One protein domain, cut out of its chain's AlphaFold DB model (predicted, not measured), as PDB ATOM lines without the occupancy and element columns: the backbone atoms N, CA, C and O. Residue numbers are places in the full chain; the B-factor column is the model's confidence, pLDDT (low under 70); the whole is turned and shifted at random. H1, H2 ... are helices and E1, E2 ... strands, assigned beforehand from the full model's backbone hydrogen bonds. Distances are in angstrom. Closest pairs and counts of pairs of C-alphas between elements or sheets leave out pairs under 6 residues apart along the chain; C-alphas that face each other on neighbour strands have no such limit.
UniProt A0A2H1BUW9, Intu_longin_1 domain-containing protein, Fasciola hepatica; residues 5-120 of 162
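AT A GLANCE: This is residues 5 to 120 of the 162 residues of the protein "Intu_longin_1 domain-containing protein" of Fasciola hepatica (UniProt A0A2H1BUW9). A small sheet of three antiparallel strands has the long helix H2 slanting across one face, with H1 set at one end of the sheet on that side; no named helix covers its other face. At the far end of H2 the chain turns through H3 and folds back along H4, which crosses toward H2 but stays off the sheet, while the short H5 packs on the beginning of H2. H1 and H3 lie at opposite ends of the long axis. The printed part has 116 residues, with three strands and then five helices along the chain, E1 E2 E3 H1 H2 H3 H4 H5; the sheet order is E1, E2, E3 and the class is mixed, helices and strands. It is only just loose, close to compact, with a radius of gyration of the C-alphas of 16.5 A and spans of 55 by 37 by 30 A.

IN THESE COORDINATES: E1 is residues 13 to 15, beginning at C-alpha 13 (142.532, 189.695, 217.443). E2, residues 19 to 25, measures 19.8 A and E3, residues 31 to 37, 19.5 A. H2 is residues 60 to 78, 27.0 A, from C-alpha 60 at (146.787, 185.540, 213.826). H1 is residues 47 to 56, 14.6 A; H3 is residues 81 to 87, 10.0 A; H4 is residues 89 to 107, 27.6 A. H5, residues 115 to 118, ends at C-alpha 118 (149.133, 185.768, 203.054).

HOW THE PARTS SIT: The sheet is a meander, each strand the antiparallel neighbour of the one before, with hairpins E1 and E2, and E2 and E3. N 14 and O 21 are within hydrogen-bond range at 2.8 A, as are N 22 and O 34 at 2.8 A. With H1 and H2 on one face, sheet and helices make two layers. H2 has a height over the sheet of 8.9 A, lies over E2 and E3, and runs slantwise to the strands, at 43 degrees to E2 on the local plane; the closest C-alphas of H2 and E2 are those of Gly 64 and Phe 22, 6.2 A. H1 is on the sheet with its residues 51 to 56; its C-alpha 55 is 7.0 A from that of Thr 19 in E2. Residues 61 to 66 of H2 touch H5, with the C-alphas of Val 62 and Leu 115 closest at 5.8 A. H2 and H4 only just touch, with 3 pairs of C-alphas within 8 A, the closest Phe 74 and Phe 100 at 7.2 A, a steep tilt of 58 degrees, opposite ways. H3 and H4 form a helical hairpin and only just touch, with 3 pairs of C-alphas within 8 A; those of Leu 85 and Leu 93 are closest at 6.4 A. H3, H4 and H5 are not on the sheet. Every O i to N i+4 pair is within hydrogen-bond range in H1 and H2, against 2 of 3 in H3 and 13 of 15 in H4; H5 is too short for such a pair.

THE WHOLE: The two C-alphas farthest apart are those of Gly 45 and Glu 87, 55.3 A. The printed part has no cut, and no link is long. The mean pLDDT of the printed part is 76.6; it is under 70 in residues 5 to 11, residue 17, residues 39 to 57 and residues 109 to 120.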
ATOM      1  N   ARG A   5     142.548 201.370 222.870       54.72
ATOM      2  CA  ARG A   5     143.250 202.629 222.549       54.72
ATOM      3  C   ARG A   5     144.184 203.117 223.661       54.72
ATOM      4  O   ARG A   5     144.914 204.077 223.454       54.72
ATOM      5  N   CYS A   6     144.124 202.495 224.839       49.97
ATOM      6  CA  CYS A   6     145.053 202.743 225.939       49.97
ATOM      7  C   CYS A   6     146.402 202.031 225.755       49.97
ATOM      8  O   CYS A   6     147.348 202.342 226.469       49.97
ATOM      9  N   PHE A   7     146.478 201.076 224.832       52.94
ATOM     10  CA  PHE A   7     147.715 200.448 224.394       52.94
ATOM     11  C   PHE A   7     148.004 201.008 223.000       52.94
ATOM     12  O   PHE A   7     147.072 201.166 222.216       52.94
ATOM     13  N   ASP A   8     149.253 201.338 222.680       52.75
ATOM     14  CA  ASP A   8     149.649 202.077 221.462       52.75
ATOM     15  C   ASP A   8     149.304 201.392 220.111       52.75
ATOM     16  O   ASP A   8     149.699 201.871 219.048       52.75
ATOM     17  N   CYS A   9     148.551 200.285 220.128       56.75
ATOM     18  CA  CYS A   9     148.134 199.497 218.975       56.75
ATOM     19  C   CYS A   9     146.638 199.144 219.045       56.75
ATOM     20  O   CYS A   9     146.133 198.691 220.076       56.75
ATOM     21  N   ASP A  10     145.934 199.254 217.916       65.88
ATOM     22  CA  ASP A  10     144.570 198.740 217.794       65.88
ATOM     23  C   ASP A  10     144.543 197.209 217.934       65.88
ATOM     24  O   ASP A  10     145.399 196.491 217.413       65.88
ATOM     25  N   CYS A  11     143.537 196.687 218.640       68.56
ATOM     26  CA  CYS A  11     143.386 195.249 218.845       68.56
ATOM     27  C   CYS A  11     142.958 194.559 217.546       68.56
ATOM     28  O   CYS A  11     141.863 194.802 217.035       68.56
ATOM     29  N   GLN A  12     143.828 193.689 217.035       74.75
ATOM     30  CA  GLN A  12     143.625 192.970 215.775       74.75
ATOM     31  C   GLN A  12     142.943 191.614 215.972       74.75
ATOM     32  O   GLN A  12     142.174 191.184 215.110       74.75
ATOM     33  N   ALA A  13     143.167 190.961 217.116       78.88
ATOM     34  CA  ALA A  13     142.532 189.695 217.443       78.88
ATOM     35  C   ALA A  13     142.295 189.518 218.950       78.88
ATOM     36  O   ALA A  13     143.032 190.046 219.779       78.88
ATOM     37  N   VAL A  14     141.256 188.754 219.293       84.38
ATOM     38  CA  VAL A  14     140.943 188.318 220.660       84.38
ATOM     39  C   VAL A  14     140.698 186.818 220.652       84.38
ATOM     40  O   VAL A  14     139.822 186.329 219.937       84.38
ATOM     41  N   LEU A  15     141.444 186.098 221.484       79.25
ATOM     42  CA  LEU A  15     141.220 184.685 221.751       79.25
ATOM     43  C   LEU A  15     140.275 184.524 222.950       79.25
ATOM     44  O   LEU A  15     140.481 185.119 224.006       79.25
ATOM     45  N   THR A  16     139.227 183.724 222.784       78.69
ATOM     46  CA  THR A  16     138.385 183.209 223.871       78.69
ATOM     47  C   THR A  16     138.652 181.715 224.051       78.69
ATOM     48  O   THR A  16     139.377 181.112 223.266       78.69
ATOM     49  N   GLN A  17     138.027 181.086 225.050       67.00
ATOM     50  CA  GLN A  17     138.209 179.651 225.329       67.00
ATOM     51  C   GLN A  17     137.940 178.729 224.124       67.00
ATOM     52  O   GLN A  17     138.473 177.629 224.065       67.00
ATOM     53  N   ASN A  18     137.096 179.160 223.186       72.62
ATOM     54  CA  ASN A  18     136.600 178.351 222.074       72.62
ATOM     55  C   ASN A  18     136.593 179.072 220.717       72.62
ATOM     56  O   ASN A  18     136.356 178.431 219.696       72.62
ATOM     57  N   THR A  19     136.809 180.388 220.683       80.69
ATOM     58  CA  THR A  19     136.749 181.173 219.446       80.69
ATOM     59  C   THR A  19     137.914 182.131 219.358       80.69
ATOM     60  O   THR A  19     138.370 182.665 220.366       80.69
ATOM     61  N   ARG A  20     138.347 182.424 218.138       84.56
ATOM     62  CA  ARG A  20     139.269 183.519 217.862       84.56
ATOM     63  C   ARG A  20     138.554 184.554 217.016       84.56
ATOM     64  O   ARG A  20     137.932 184.224 216.008       84.56
ATOM     65  N   ARG A  21     138.577 185.801 217.467       88.62
ATOM     66  CA  ARG A  21     137.879 186.920 216.834       88.62
ATOM     67  C   ARG A  21     138.903 187.846 216.215       88.62
ATOM     68  O   ARG A  21     139.825 188.243 216.913       88.62
ATOM     69  N   PHE A  22     138.715 188.208 214.956       88.25
ATOM     70  CA  PHE A  22     139.586 189.104 214.204       88.25
ATOM     71  C   PHE A  22     138.837 190.375 213.847       88.25
ATOM     72  O   PHE A  22     137.653 190.319 213.507       88.25
ATOM     73  N   PHE A  23     139.526 191.509 213.908       88.31
ATOM     74  CA  PHE A  23     138.943 192.826 213.686       88.31
ATOM     75  C   PHE A  23     139.633 193.520 212.516       88.31
ATOM     76  O   PHE A  23     140.857 193.596 212.457       88.31
ATOM     77  N   CYS A  24     138.839 194.063 211.596       86.38
ATOM     78  CA  CYS A  24     139.323 194.872 210.484       86.38
ATOM     79  C   CYS A  24     138.486 196.147 210.383       86.38
ATOM     80  O   CYS A  24     137.255 196.103 210.327       86.38
ATOM     81  N   GLN A  25     139.150 197.300 210.379       88.06
ATOM     82  CA  GLN A  25     138.477 198.578 210.206       88.06
ATOM     83  C   GLN A  25     138.280 198.861 208.714       88.06
ATOM     84  O   GLN A  25     139.243 199.125 208.003       88.06
ATOM     85  N   MET A  26     137.029 198.850 208.246       82.12
ATOM     86  CA  MET A  26     136.706 199.186 206.852       82.12
ATOM     87  C   MET A  26     136.451 200.688 206.673       82.12
ATOM     88  O   MET A  26     136.750 201.270 205.636       82.12
ATOM     89  N   SER A  27     135.884 201.350 207.687       83.38
ATOM     90  CA  SER A  27     135.711 202.805 207.695       83.38
ATOM     91  C   SER A  27     135.740 203.365 209.121       83.38
ATOM     92  O   SER A  27     135.817 202.623 210.099       83.38
ATOM     93  N   GLN A  28     135.650 204.689 209.274       80.62
ATOM     94  CA  GLN A  28     135.612 205.323 210.601       80.62
ATOM     95  C   GLN A  28     134.444 204.831 211.475       80.62
ATOM     96  O   GLN A  28     134.554 204.852 212.699       80.62
ATOM     97  N   GLN A  29     133.352 204.363 210.861       82.44
ATOM     98  CA  GLN A  29     132.128 203.941 211.552       82.44
ATOM     99  C   GLN A  29     131.818 202.446 211.389       82.44
ATOM    100  O   GLN A  29     130.918 201.939 212.052       82.44
ATOM    101  N   VAL A  30     132.554 201.726 210.533       84.25
ATOM    102  CA  VAL A  30     132.251 200.332 210.175       84.25
ATOM    103  C   VAL A  30     133.463 199.442 210.418       84.25
ATOM    104  O   VAL A  30     134.559 199.702 209.917       84.25
ATOM    105  N   TRP A  31     133.222 198.361 211.153       88.25
ATOM    106  CA  TRP A  31     134.202 197.333 211.481       88.25
ATOM    107  C   TRP A  31     133.710 195.979 210.984       88.25
ATOM    108  O   TRP A  31     132.560 195.611 211.223       88.25
ATOM    109  N   ALA A  32     134.593 195.237 210.329       88.50
ATOM    110  CA  ALA A  32     134.390 193.836 210.021       88.50
ATOM    111  C   ALA A  32     134.947 192.984 211.167       88.50
ATOM    112  O   ALA A  32     136.049 193.232 211.665       88.50
ATOM    113  N   VAL A  33     134.168 191.986 211.585       89.94
ATOM    114  CA  VAL A  33     134.548 191.046 212.641       89.94
ATOM    115  C   VAL A  33     134.404 189.630 212.109       89.94
ATOM    116  O   VAL A  33     133.306 189.223 211.734       89.94
ATOM    117  N   MET A  34     135.501 188.881 212.089       87.62
ATOM    118  CA  MET A  34     135.498 187.458 211.749       87.62
ATOM    119  C   MET A  34     135.622 186.642 213.026       87.62
ATOM    120  O   MET A  34     136.491 186.913 213.848       87.62
ATOM    121  N   ILE A  35     134.757 185.646 213.198       88.00
ATOM    122  CA  ILE A  35     134.792 184.731 214.339       88.00
ATOM    123  C   ILE A  35     135.120 183.347 213.794       88.00
ATOM    124  O   ILE A  35     134.357 182.798 213.004       88.00
ATOM    125  N   VAL A  36     136.261 182.811 214.212       84.50
ATOM    126  CA  VAL A  36     136.728 181.476 213.848       84.50
ATOM    127  C   VAL A  36     136.529 180.552 215.042       84.50
ATOM    128  O   VAL A  36     136.953 180.863 216.158       84.50
ATOM    129  N   THR A  37     135.897 179.412 214.787       82.25
ATOM    130  CA  THR A  37     135.637 178.355 215.765       82.25
ATOM    131  C   THR A  37     136.124 177.047 215.161       82.25
ATOM    132  O   THR A  37     135.764 176.747 214.024       82.25
ATOM    133  N   LEU A  38     136.920 176.269 215.896       72.88
ATOM    134  CA  LEU A  38     137.242 174.906 215.472       72.88
ATOM    135  C   LEU A  38     136.175 173.933 215.990       72.88
ATOM    136  O   LEU A  38     135.759 174.056 217.145       72.88
ATOM    137  N   PRO A  39     135.734 172.967 215.171       67.56
ATOM    138  CA  PRO A  39     134.877 171.892 215.648       67.56
ATOM    139  C   PRO A  39     135.647 171.021 216.652       67.56
ATOM    140  O   PRO A  39     136.764 170.580 216.377       67.56
ATOM    141  N   SER A  40     135.063 170.774 217.827       61.59
ATOM    142  CA  SER A  40     135.592 169.816 218.797       61.59
ATOM    143  C   SER A  40     135.202 168.400 218.374       61.59
ATOM    144  O   SER A  40     134.025 168.043 218.363       61.59
ATOM    145  N   ASN A  41     136.187 167.572 218.021       55.28
ATOM    146  CA  ASN A  41     135.966 166.136 217.871       55.28
ATOM    147  C   ASN A  41     135.916 165.520 219.273       55.28
ATOM    148  O   ASN A  41     136.939 165.119 219.826       55.28
ATOM    149  N   ASP A  42     134.728 165.501 219.871       52.50
ATOM    150  CA  ASP A  42     134.515 164.940 221.201       52.50
ATOM    151  C   ASP A  42     134.586 163.408 221.161       52.50
ATOM    152  O   ASP A  42     133.582 162.703 221.073       52.50
ATOM    153  N   THR A  43     135.802 162.876 221.267       50.44
ATOM    154  CA  THR A  43     136.039 161.491 221.675       50.44
ATOM    155  C   THR A  43     136.832 161.478 222.978       50.44
ATOM    156  O   THR A  43     138.052 161.566 222.972       50.44
ATOM    157  N   VAL A  44     136.090 161.352 224.086       49.59
ATOM    158  CA  VAL A  44     136.490 160.824 225.405       49.59
ATOM    159  C   VAL A  44     137.667 161.525 226.122       49.59
ATOM    160  O   VAL A  44     138.834 161.297 225.830       49.59
ATOM    161  N   GLY A  45     137.346 162.271 227.188       52.91
ATOM    162  CA  GLY A  45     138.192 162.386 228.390       52.91
ATOM    163  C   GLY A  45     138.881 163.727 228.670       52.91
ATOM    164  O   GLY A  45     138.890 164.134 229.824       52.91
ATOM    165  N   ASP A  46     139.394 164.434 227.655       53.16
ATOM    166  CA  ASP A  46     140.278 165.616 227.838       53.16
ATOM    167  C   ASP A  46     139.963 166.793 226.875       53.16
ATOM    168  O   ASP A  46     140.830 167.567 226.457       53.16
ATOM    169  N   ALA A  47     138.687 166.939 226.507       55.34
ATOM    170  CA  ALA A  47     138.204 167.837 225.450       55.34
ATOM    171  C   ALA A  47     138.573 169.342 225.572       55.34
ATOM    172  O   ALA A  47     139.006 169.921 224.571       55.34
ATOM    173  N   PRO A  48     138.462 170.022 226.737       55.09
ATOM    174  CA  PRO A  48     138.662 171.476 226.785       55.09
ATOM    175  C   PRO A  48     140.130 171.889 226.582       55.09
ATOM    176  O   PRO A  48     140.408 172.897 225.932       55.09
ATOM    177  N   CYS A  49     141.081 171.091 227.077       54.66
ATOM    178  CA  CYS A  49     142.513 171.375 226.949       54.66
ATOM    179  C   CYS A  49     143.032 171.154 225.518       54.66
ATOM    180  O   CYS A  49     143.954 171.847 225.086       54.66
ATOM    181  N   GLN A  50     142.455 170.204 224.776       56.34
ATOM    182  CA  GLN A  50     142.837 169.933 223.385       56.34
ATOM    183  C   GLN A  50     142.267 170.973 222.414       56.34
ATOM    184  O   GLN A  50     142.976 171.418 221.509       56.34
ATOM    185  N   LEU A  51     141.028 171.425 222.634       55.78
ATOM    186  CA  LEU A  51     140.427 172.496 221.839       55.78
ATOM    187  C   LEU A  51     141.195 173.819 221.995       55.78
ATOM    188  O   LEU A  51     141.491 174.458 220.988       55.78
ATOM    189  N   HIS A  52     141.591 174.187 223.222       56.62
ATOM    190  CA  HIS A  52     142.367 175.408 223.487       56.62
ATOM    191  C   HIS A  52     143.709 175.423 222.735       56.62
ATOM    192  O   HIS A  52     144.045 176.400 222.071       56.62
ATOM    193  N   LYS A  53     144.445 174.305 222.757       57.88
ATOM    194  CA  LYS A  53     145.705 174.161 222.002       57.88
ATOM    195  C   LYS A  53     145.495 174.241 220.485       57.88
ATOM    196  O   LYS A  53     146.372 174.707 219.764       57.88
ATOM    197  N   SER A  54     144.333 173.798 220.006       63.03
ATOM    198  CA  SER A  54     143.999 173.762 218.575       63.03
ATOM    199  C   SER A  54     143.509 175.111 218.038       63.03
ATOM    200  O   SER A  54     143.699 175.401 216.865       63.03
ATOM    201  N   ILE A  55     142.895 175.965 218.865       67.06
ATOM    202  CA  ILE A  55     142.528 177.341 218.472       67.06
ATOM    203  C   ILE A  55     143.721 178.307 218.569       67.06
ATOM    204  O   ILE A  55     143.811 179.269 217.799       67.06
ATOM    205  N   GLU A  56     144.675 178.036 219.465       64.88
ATOM    206  CA  GLU A  56     145.933 178.788 219.553       64.88
ATOM    207  C   GLU A  56     146.803 178.626 218.302       64.88
ATOM    208  O   GLU A  56     147.451 179.593 217.893       64.88
ATOM    209  N   SER A  57     146.768 177.456 217.649       67.81
ATOM    210  CA  SER A  57     147.543 177.187 216.428       67.81
ATOM    211  C   SER A  57     147.053 177.954 215.194       67.81
ATOM    212  O   SER A  57     147.784 178.050 214.206       67.81
ATOM    213  N   VAL A  58     145.856 178.553 215.238       73.06
ATOM    214  CA  VAL A  58     145.356 179.425 214.167       73.06
ATOM    215  C   VAL A  58     146.226 180.675 214.087       73.06
ATOM    216  O   VAL A  58     146.208 181.511 214.985       73.06
ATOM    217  N   SER A  59     146.984 180.844 213.005       77.88
ATOM    218  CA  SER A  59     147.866 182.006 212.878       77.88
ATOM    219  C   SER A  59     147.075 183.313 212.799       77.88
ATOM    220  O   SER A  59     146.219 183.513 211.933       77.88
ATOM    221  N   GLU A  60     147.412 184.227 213.708       80.25
ATOM    222  CA  GLU A  60     146.787 185.540 213.826       80.25
ATOM    223  C   GLU A  60     147.018 186.400 212.581       80.25
ATOM    224  O   GLU A  60     146.107 187.057 212.077       80.25
ATOM    225  N   GLN A  61     148.238 186.323 212.048       80.19
ATOM    226  CA  GLN A  61     148.659 187.036 210.848       80.19
ATOM    227  C   GLN A  61     147.930 186.518 209.610       80.19
ATOM    228  O   GLN A  61     147.489 187.312 208.782       80.19
ATOM    229  N   VAL A  62     147.765 185.196 209.510       81.56
ATOM    230  CA  VAL A  62     147.110 184.564 208.360       81.56
ATOM    231  C   VAL A  62     145.639 184.958 208.323       81.56
ATOM    232  O   VAL A  62     145.176 185.555 207.357       81.56
ATOM    233  N   MET A  63     144.906 184.720 209.411       83.12
ATOM    234  CA  MET A  63     143.478 185.047 209.470       83.12
ATOM    235  C   MET A  63     143.197 186.549 209.426       83.12
ATOM    236  O   MET A  63     142.226 186.969 208.793       83.12
ATOM    237  N   GLY A  64     144.072 187.375 210.007       84.75
ATOM    238  CA  GLY A  64     144.015 188.825 209.841       84.75
ATOM    239  C   GLY A  64     144.167 189.251 208.377       84.75
ATOM    240  O   GLY A  64     143.375 190.060 207.888       84.75
ATOM    241  N   SER A  65     145.128 188.668 207.652       83.81
ATOM    242  CA  SER A  65     145.338 188.935 206.221       83.81
ATOM    243  C   SER A  65     144.161 188.462 205.366       83.81
ATOM    244  O   SER A  65     143.700 189.190 204.487       83.81
ATOM    245  N   VAL A  66     143.600 187.291 205.671       84.81
ATOM    246  CA  VAL A  66     142.413 186.746 204.997       84.81
ATOM    247  C   VAL A  66     141.205 187.672 205.168       84.81
ATOM    248  O   VAL A  66     140.538 188.002 204.184       84.81
ATOM    249  N   LEU A  67     140.941 188.160 206.388       87.81
ATOM    250  CA  LEU A  67     139.876 189.135 206.640       87.81
ATOM    251  C   LEU A  67     140.122 190.450 205.885       87.81
ATOM    252  O   LEU A  67     139.206 190.975 205.251       87.81
ATOM    253  N   ASN A  68     141.350 190.969 205.928       87.81
ATOM    254  CA  ASN A  68     141.711 192.207 205.240       87.81
ATOM    255  C   ASN A  68     141.536 192.075 203.718       87.81
ATOM    256  O   ASN A  68     140.889 192.909 203.091       87.81
ATOM    257  N   THR A  69     142.019 190.980 203.132       86.62
ATOM    258  CA  THR A  69     141.892 190.680 201.700       86.62
ATOM    259  C   THR A  69     140.432 190.541 201.284       86.62
ATOM    260  O   THR A  69     140.034 191.070 200.246       86.62
ATOM    261  N   ALA A  70     139.594 189.899 202.101       88.38
ATOM    262  CA  ALA A  70     138.158 189.818 201.844       88.38
ATOM    263  C   ALA A  70     137.499 191.211 201.831       88.38
ATOM    264  O   ALA A  70     136.688 191.511 200.951       88.38
ATOM    265  N   CYS A  71     137.884 192.081 202.770       90.31
ATOM    266  CA  CYS A  71     137.395 193.458 202.841       90.31
ATOM    267  C   CYS A  71     137.860 194.298 201.643       90.31
ATOM    268  O   CYS A  71     137.052 194.996 201.034       90.31
ATOM    269  N   GLN A  72     139.133 194.192 201.259       89.50
ATOM    270  CA  GLN A  72     139.681 194.882 200.088       89.50
ATOM    271  C   GLN A  72     139.038 194.398 198.790       89.50
ATOM    272  O   GLN A  72     138.699 195.205 197.932       89.50
ATOM    273  N   THR A  73     138.806 193.092 198.663       89.44
ATOM    274  CA  THR A  73     138.109 192.510 197.510       89.44
ATOM    275  C   THR A  73     136.675 193.032 197.418       89.44
ATOM    276  O   THR A  73     136.222 193.387 196.331       89.44
ATOM    277  N   PHE A  74     135.964 193.154 198.545       91.31
ATOM    278  CA  PHE A  74     134.646 193.793 198.559       91.31
ATOM    279  C   PHE A  74     134.712 195.230 198.024       91.31
ATOM    280  O   PHE A  74     133.931 195.584 197.135       91.31
ATOM    281  N   GLU A  75     135.647 196.041 198.532       91.12
ATOM    282  CA  GLU A  75     135.806 197.437 198.110       91.12
ATOM    283  C   GLU A  75     136.258 197.575 196.653       91.12
ATOM    284  O   GLU A  75     135.876 198.533 195.983       91.12
ATOM    285  N   LEU A  76     137.025 196.613 196.138       90.06
ATOM    286  CA  LEU A  76     137.457 196.578 194.745       90.06
ATOM    287  C   LEU A  76     136.265 196.435 193.788       90.06
ATOM    288  O   LEU A  76     136.215 197.119 192.769       90.06
ATOM    289  N   PHE A  77     135.300 195.572 194.117       89.19
ATOM    290  CA  PHE A  77     134.144 195.313 193.253       89.19
ATOM    291  C   PHE A  77     132.967 196.269 193.476       89.19
ATOM    292  O   PHE A  77     132.194 196.496 192.548       89.19
ATOM    293  N   ASN A  78     132.806 196.818 194.684       87.25
ATOM    294  CA  ASN A  78     131.637 197.633 195.043       87.25
ATOM    295  C   ASN A  78     131.972 199.112 195.278       87.25
ATOM    296  O   ASN A  78     131.067 199.940 195.321       87.25
ATOM    297  N   GLY A  79     133.251 199.460 195.420       88.06
ATOM    298  CA  GLY A  79     133.694 200.772 195.877       88.06
ATOM    299  C   GLY A  79     133.868 200.845 197.398       88.06
ATOM    300  O   GLY A  79     133.496 199.939 198.145       88.06
ATOM    301  N   LYS A  80     134.462 201.948 197.870       89.44
ATOM    302  CA  LYS A  80     134.781 202.144 199.294       89.44
ATOM    303  C   LYS A  80     133.526 202.145 200.163       89.44
ATOM    304  O   LYS A  80     132.584 202.888 199.880       89.44
ATOM    305  N   VAL A  81     133.569 201.431 201.291       88.56
ATOM    306  CA  VAL A  81     132.442 201.333 202.239       88.56
ATOM    307  C   VAL A  81     132.001 202.710 202.735       88.56
ATOM    308  O   VAL A  81     130.809 202.966 202.884       88.56
ATOM    309  N   SER A  82     132.949 203.625 202.951       88.69
ATOM    310  CA  SER A  82     132.657 204.991 203.399       88.69
ATOM    311  C   SER A  82     131.804 205.789 202.411       88.69
ATOM    312  O   SER A  82     130.968 206.573 202.846       88.69
ATOM    313  N   LYS A  83     131.986 205.581 201.101       89.25
ATOM    314  CA  LYS A  83     131.174 206.238 200.066       89.25
ATOM    315  C   LYS A  83     129.792 205.605 199.977       89.25
ATOM    316  O   LYS A  83     128.796 206.313 200.045       89.25
ATOM    317  N   LEU A  84     129.745 204.273 199.938       88.62
ATOM    318  CA  LEU A  84     128.492 203.518 199.870       88.62
ATOM    319  C   LEU A  84     127.570 203.813 201.057       88.62
ATOM    320  O   LEU A  84     126.360 203.928 200.887       88.62
ATOM    321  N   LEU A  85     128.136 203.986 202.254       88.06
ATOM    322  CA  LEU A  85     127.365 204.334 203.447       88.06
ATOM    323  C   LEU A  85     126.668 205.700 203.318       88.06
ATOM    324  O   LEU A  85     125.548 205.850 203.800       88.06
ATOM    325  N   VAL A  86     127.320 206.676 202.678       89.00
ATOM    326  CA  VAL A  86     126.783 208.032 202.475       89.00
ATOM    327  C   VAL A  86     125.768 208.066 201.332       89.00
ATOM    328  O   VAL A  86     124.749 208.739 201.446       89.00
ATOM    329  N   GLU A  87     126.039 207.349 200.242       90.19
ATOM    330  CA  GLU A  87     125.236 207.395 199.015       90.19
ATOM    331  C   GLU A  87     123.987 206.505 199.080       90.19
ATOM    332  O   GLU A  87     122.908 206.922 198.668       90.19
ATOM    333  N   GLU A  88     124.115 205.283 199.602       86.94
ATOM    334  CA  GLU A  88     123.059 204.258 199.541       86.94
ATOM    335  C   GLU A  88     122.393 203.979 200.897       86.94
ATOM    336  O   GLU A  88     121.359 203.304 200.967       86.94
ATOM    337  N   GLY A  89     122.984 204.489 201.981       87.88
ATOM    338  CA  GLY A  89     122.530 204.271 203.348       87.88
ATOM    339  C   GLY A  89     122.887 202.891 203.918       87.88
ATOM    340  O   GLY A  89     123.259 201.946 203.217       87.88
ATOM    341  N   ALA A  90     122.761 202.769 205.242       87.88
ATOM    342  CA  ALA A  90     123.231 201.603 205.993       87.88
ATOM    343  C   ALA A  90     122.516 200.288 205.625       87.88
ATOM    344  O   ALA A  90     123.161 199.244 205.542       87.88
ATOM    345  N   GLU A  91     121.205 200.323 205.375       89.44
ATOM    346  CA  GLU A  91     120.423 199.110 205.085       89.44
ATOM    347  C   GLU A  91     120.762 198.496 203.724       89.44
ATOM    348  O   GLU A  91     120.876 197.275 203.590       89.44
ATOM    349  N   THR A  92     120.975 199.334 202.709       89.88
ATOM    350  CA  THR A  92     121.382 198.881 201.372       89.88
ATOM    351  C   THR A  92     122.784 198.285 201.418       89.88
ATOM    352  O   THR A  92     123.009 197.176 200.924       89.88
ATOM    353  N   LEU A  93     123.707 198.973 202.096       89.75
ATOM    354  CA  LEU A  93     125.071 198.501 202.307       89.75
ATOM    355  C   LEU A  93     125.097 197.154 203.042       89.75
ATOM    356  O   LEU A  93     125.821 196.249 202.628       89.75
ATOM    357  N   LYS A  94     124.276 196.982 204.086       90.06
ATOM    358  CA  LYS A  94     124.171 195.726 204.838       90.06
ATOM    359  C   LYS A  94     123.778 194.551 203.941       90.06
ATOM    360  O   LYS A  94     124.450 193.524 203.972       90.06
ATOM    361  N   LYS A  95     122.753 194.714 203.096       91.69
ATOM    362  CA  LYS A  95     122.329 193.671 202.142       91.69
ATOM    363  C   LYS A  95     123.427 193.325 201.138       91.69
ATOM    364  O   LYS A  95     123.614 192.157 200.805       91.69
ATOM    365  N   ARG A  96     124.171 194.328 200.663       90.62
ATOM    366  CA  ARG A  96     125.304 194.136 199.743       90.62
ATOM    367  C   ARG A  96     126.450 193.365 200.390       90.62
ATOM    368  O   ARG A  96     126.959 192.423 199.787       90.62
ATOM    369  N   LEU A  97     126.821 193.746 201.611       90.62
ATOM    370  CA  LEU A  97     127.833 193.049 202.403       90.62
ATOM    371  C   LEU A  97     127.414 191.594 202.634       90.62
ATOM    372  O   LEU A  97     128.185 190.687 202.344       90.62
ATOM    373  N   GLU A  98     126.178 191.362 203.075       91.00
ATOM    374  CA  GLU A  98     125.648 190.016 203.307       91.00
ATOM    375  C   GLU A  98     125.692 189.161 202.035       91.00
ATOM    376  O   GLU A  98     126.224 188.051 202.054       91.00
ATOM    377  N   HIS A  99     125.223 189.700 200.906       91.88
ATOM    378  CA  HIS A  99     125.244 188.993 199.629       91.88
ATOM    379  C   HIS A  99     126.667 188.629 199.181       91.88
ATOM    380  O   HIS A  99     126.918 187.496 198.762       91.88
ATOM    381  N   PHE A 100     127.604 189.574 199.287       92.19
ATOM    382  CA  PHE A 100     128.995 189.353 198.909       92.19
ATOM    383  C   PHE A 100     129.665 188.318 199.815       92.19
ATOM    384  O   PHE A 100     130.154 187.304 199.321       92.19
ATOM    385  N   PHE A 101     129.659 188.534 201.135       89.56
ATOM    386  CA  PHE A 101     130.382 187.680 202.077       89.56
ATOM    387  C   PHE A 101     129.787 186.273 202.156       89.56
ATOM    388  O   PHE A 101     130.545 185.309 202.238       89.56
ATOM    389  N   HIS A 102     128.466 186.116 202.030       88.75
ATOM    390  CA  HIS A 102     127.839 184.793 201.989       88.75
ATOM    391  C   HIS A 102     128.349 183.941 200.817       88.75
ATOM    392  O   HIS A 102     128.508 182.725 200.941       88.75
ATOM    393  N   ARG A 103     128.630 184.560 199.663       87.12
ATOM    394  CA  ARG A 103     129.186 183.853 198.502       87.12
ATOM    395  C   ARG A 103     130.704 183.721 198.584       87.12
ATOM    396  O   ARG A 103     131.227 182.641 198.332       87.12
ATOM    397  N   TYR A 104     131.387 184.797 198.954       85.12
ATOM    398  CA  TYR A 104     132.844 184.881 198.980       85.12
ATOM    399  C   TYR A 104     133.470 183.942 200.019       85.12
ATOM    400  O   TYR A 104     134.432 183.236 199.727       85.12
ATOM    401  N   LEU A 105     132.891 183.851 201.220       82.94
ATOM    402  CA  LEU A 105     133.407 182.956 202.260       82.94
ATOM    403  C   LEU A 105     133.269 181.481 201.870       82.94
ATOM    404  O   LEU A 105     134.114 180.676 202.242       82.94
ATOM    405  N   ARG A 106     132.258 181.120 201.069       80.19
ATOM    406  CA  ARG A 106     132.090 179.746 200.561       80.19
ATOM    407  C   ARG A 106     133.118 179.364 199.503       80.19
ATOM    408  O   ARG A 106     133.349 178.180 199.299       80.19
ATOM    409  N   THR A 107     133.692 180.344 198.809       76.56
ATOM    410  CA  THR A 107     134.773 180.108 197.843       76.56
ATOM    411  C   THR A 107     136.150 180.060 198.498       76.56
ATOM    412  O   THR A 107     137.107 179.654 197.848       76.56
ATOM    413  N   MET A 108     136.267 180.463 199.767       72.12
ATOM    414  CA  MET A 108     137.539 180.465 200.484       72.12
ATOM    415  C   MET A 108     137.835 179.082 201.056       72.12
ATOM    416  O   MET A 108     137.077 178.541 201.862       72.12
ATOM    417  N   LEU A 109     138.969 178.517 200.648       68.81
ATOM    418  CA  LEU A 109     139.487 177.256 201.162       68.81
ATOM    419  C   LEU A 109     140.298 177.523 202.436       68.81
ATOM    420  O   LEU A 109     141.523 177.542 202.403       68.81
ATOM    421  N   PHE A 110     139.611 177.728 203.564       68.50
ATOM    422  CA  PHE A 110     140.258 178.017 204.854       68.50
ATOM    423  C   PHE A 110     141.269 176.945 205.289       68.50
ATOM    424  O   PHE A 110     142.252 177.273 205.943       68.50
ATOM    425  N   GLU A 111     141.053 175.688 204.893       63.03
ATOM    426  CA  GLU A 111     141.975 174.570 205.151       63.03
ATOM    427  C   GLU A 111     143.329 174.725 204.444       63.03
ATOM    428  O   GLU A 111     144.312 174.129 204.872       63.03
ATOM    429  N   HIS A 112     143.383 175.528 203.378       60.47
ATOM    430  CA  HIS A 112     144.573 175.732 202.555       60.47
ATOM    431  C   HIS A 112     145.227 177.099 202.781       60.47
ATOM    432  O   HIS A 112     146.292 177.335 202.228       60.47
ATOM    433  N   CYS A 113     144.624 177.989 203.581       62.66
ATOM    434  CA  CYS A 113     145.197 179.302 203.865       62.66
ATOM    435  C   CYS A 113     146.474 179.159 204.704       62.66
ATOM    436  O   CYS A 113     146.403 178.995 205.925       62.66
ATOM    437  N   ASP A 114     147.637 179.264 204.062       61.59
ATOM    438  CA  ASP A 114     148.933 179.270 204.737       61.59
ATOM    439  C   ASP A 114     149.546 180.683 204.830       61.59
ATOM    440  O   ASP A 114     149.000 181.688 204.360       61.59
ATOM    441  N   LEU A 115     150.703 180.777 205.492       56.78
ATOM    442  CA  LEU A 115     151.470 182.023 205.581       56.78
ATOM    443  C   LEU A 115     151.889 182.554 204.204       56.78
ATOM    444  O   LEU A 115     151.925 183.764 204.009       56.78
ATOM    445  N   LEU A 116     152.199 181.680 203.251       56.75
ATOM    446  CA  LEU A 116     152.709 182.042 201.932       56.75
ATOM    447  C   LEU A 116     151.617 182.661 201.045       56.75
ATOM    448  O   LEU A 116     151.916 183.613 200.316       56.75
ATOM    449  N   ASP A 117     150.370 182.196 201.170       58.91
ATOM    450  CA  ASP A 117     149.182 182.818 200.572       58.91
ATOM    451  C   ASP A 117     148.950 184.229 201.136       58.91
ATOM    452  O   ASP A 117     148.525 185.132 200.419       58.91
ATOM    453  N   CYS A 118     149.293 184.463 202.408       57.62
ATOM    454  CA  CYS A 118     149.133 185.768 203.054       57.62
ATOM    455  C   CYS A 118     150.196 186.796 202.661       57.62
ATOM    456  O   CYS A 118     149.952 187.996 202.803       57.62
ATOM    457  N   PHE A 119     151.361 186.353 202.180       55.34
ATOM    458  CA  PHE A 119     152.440 187.235 201.729       55.34
ATOM    459  C   PHE A 119     152.380 187.556 200.230       55.34
ATOM    460  O   PHE A 119     153.274 188.247 199.742       55.34
ATOM    461  N   ASN A 120     151.381 187.052 199.485       54.16
ATOM    462  CA  ASN A 120     151.385 187.053 198.012       54.16
ATOM    463  C   ASN A 120     152.740 186.586 197.446       54.16
ATOM    464  O   ASN A 120     153.207 187.069 196.411       54.16
TER     465      ASN A 120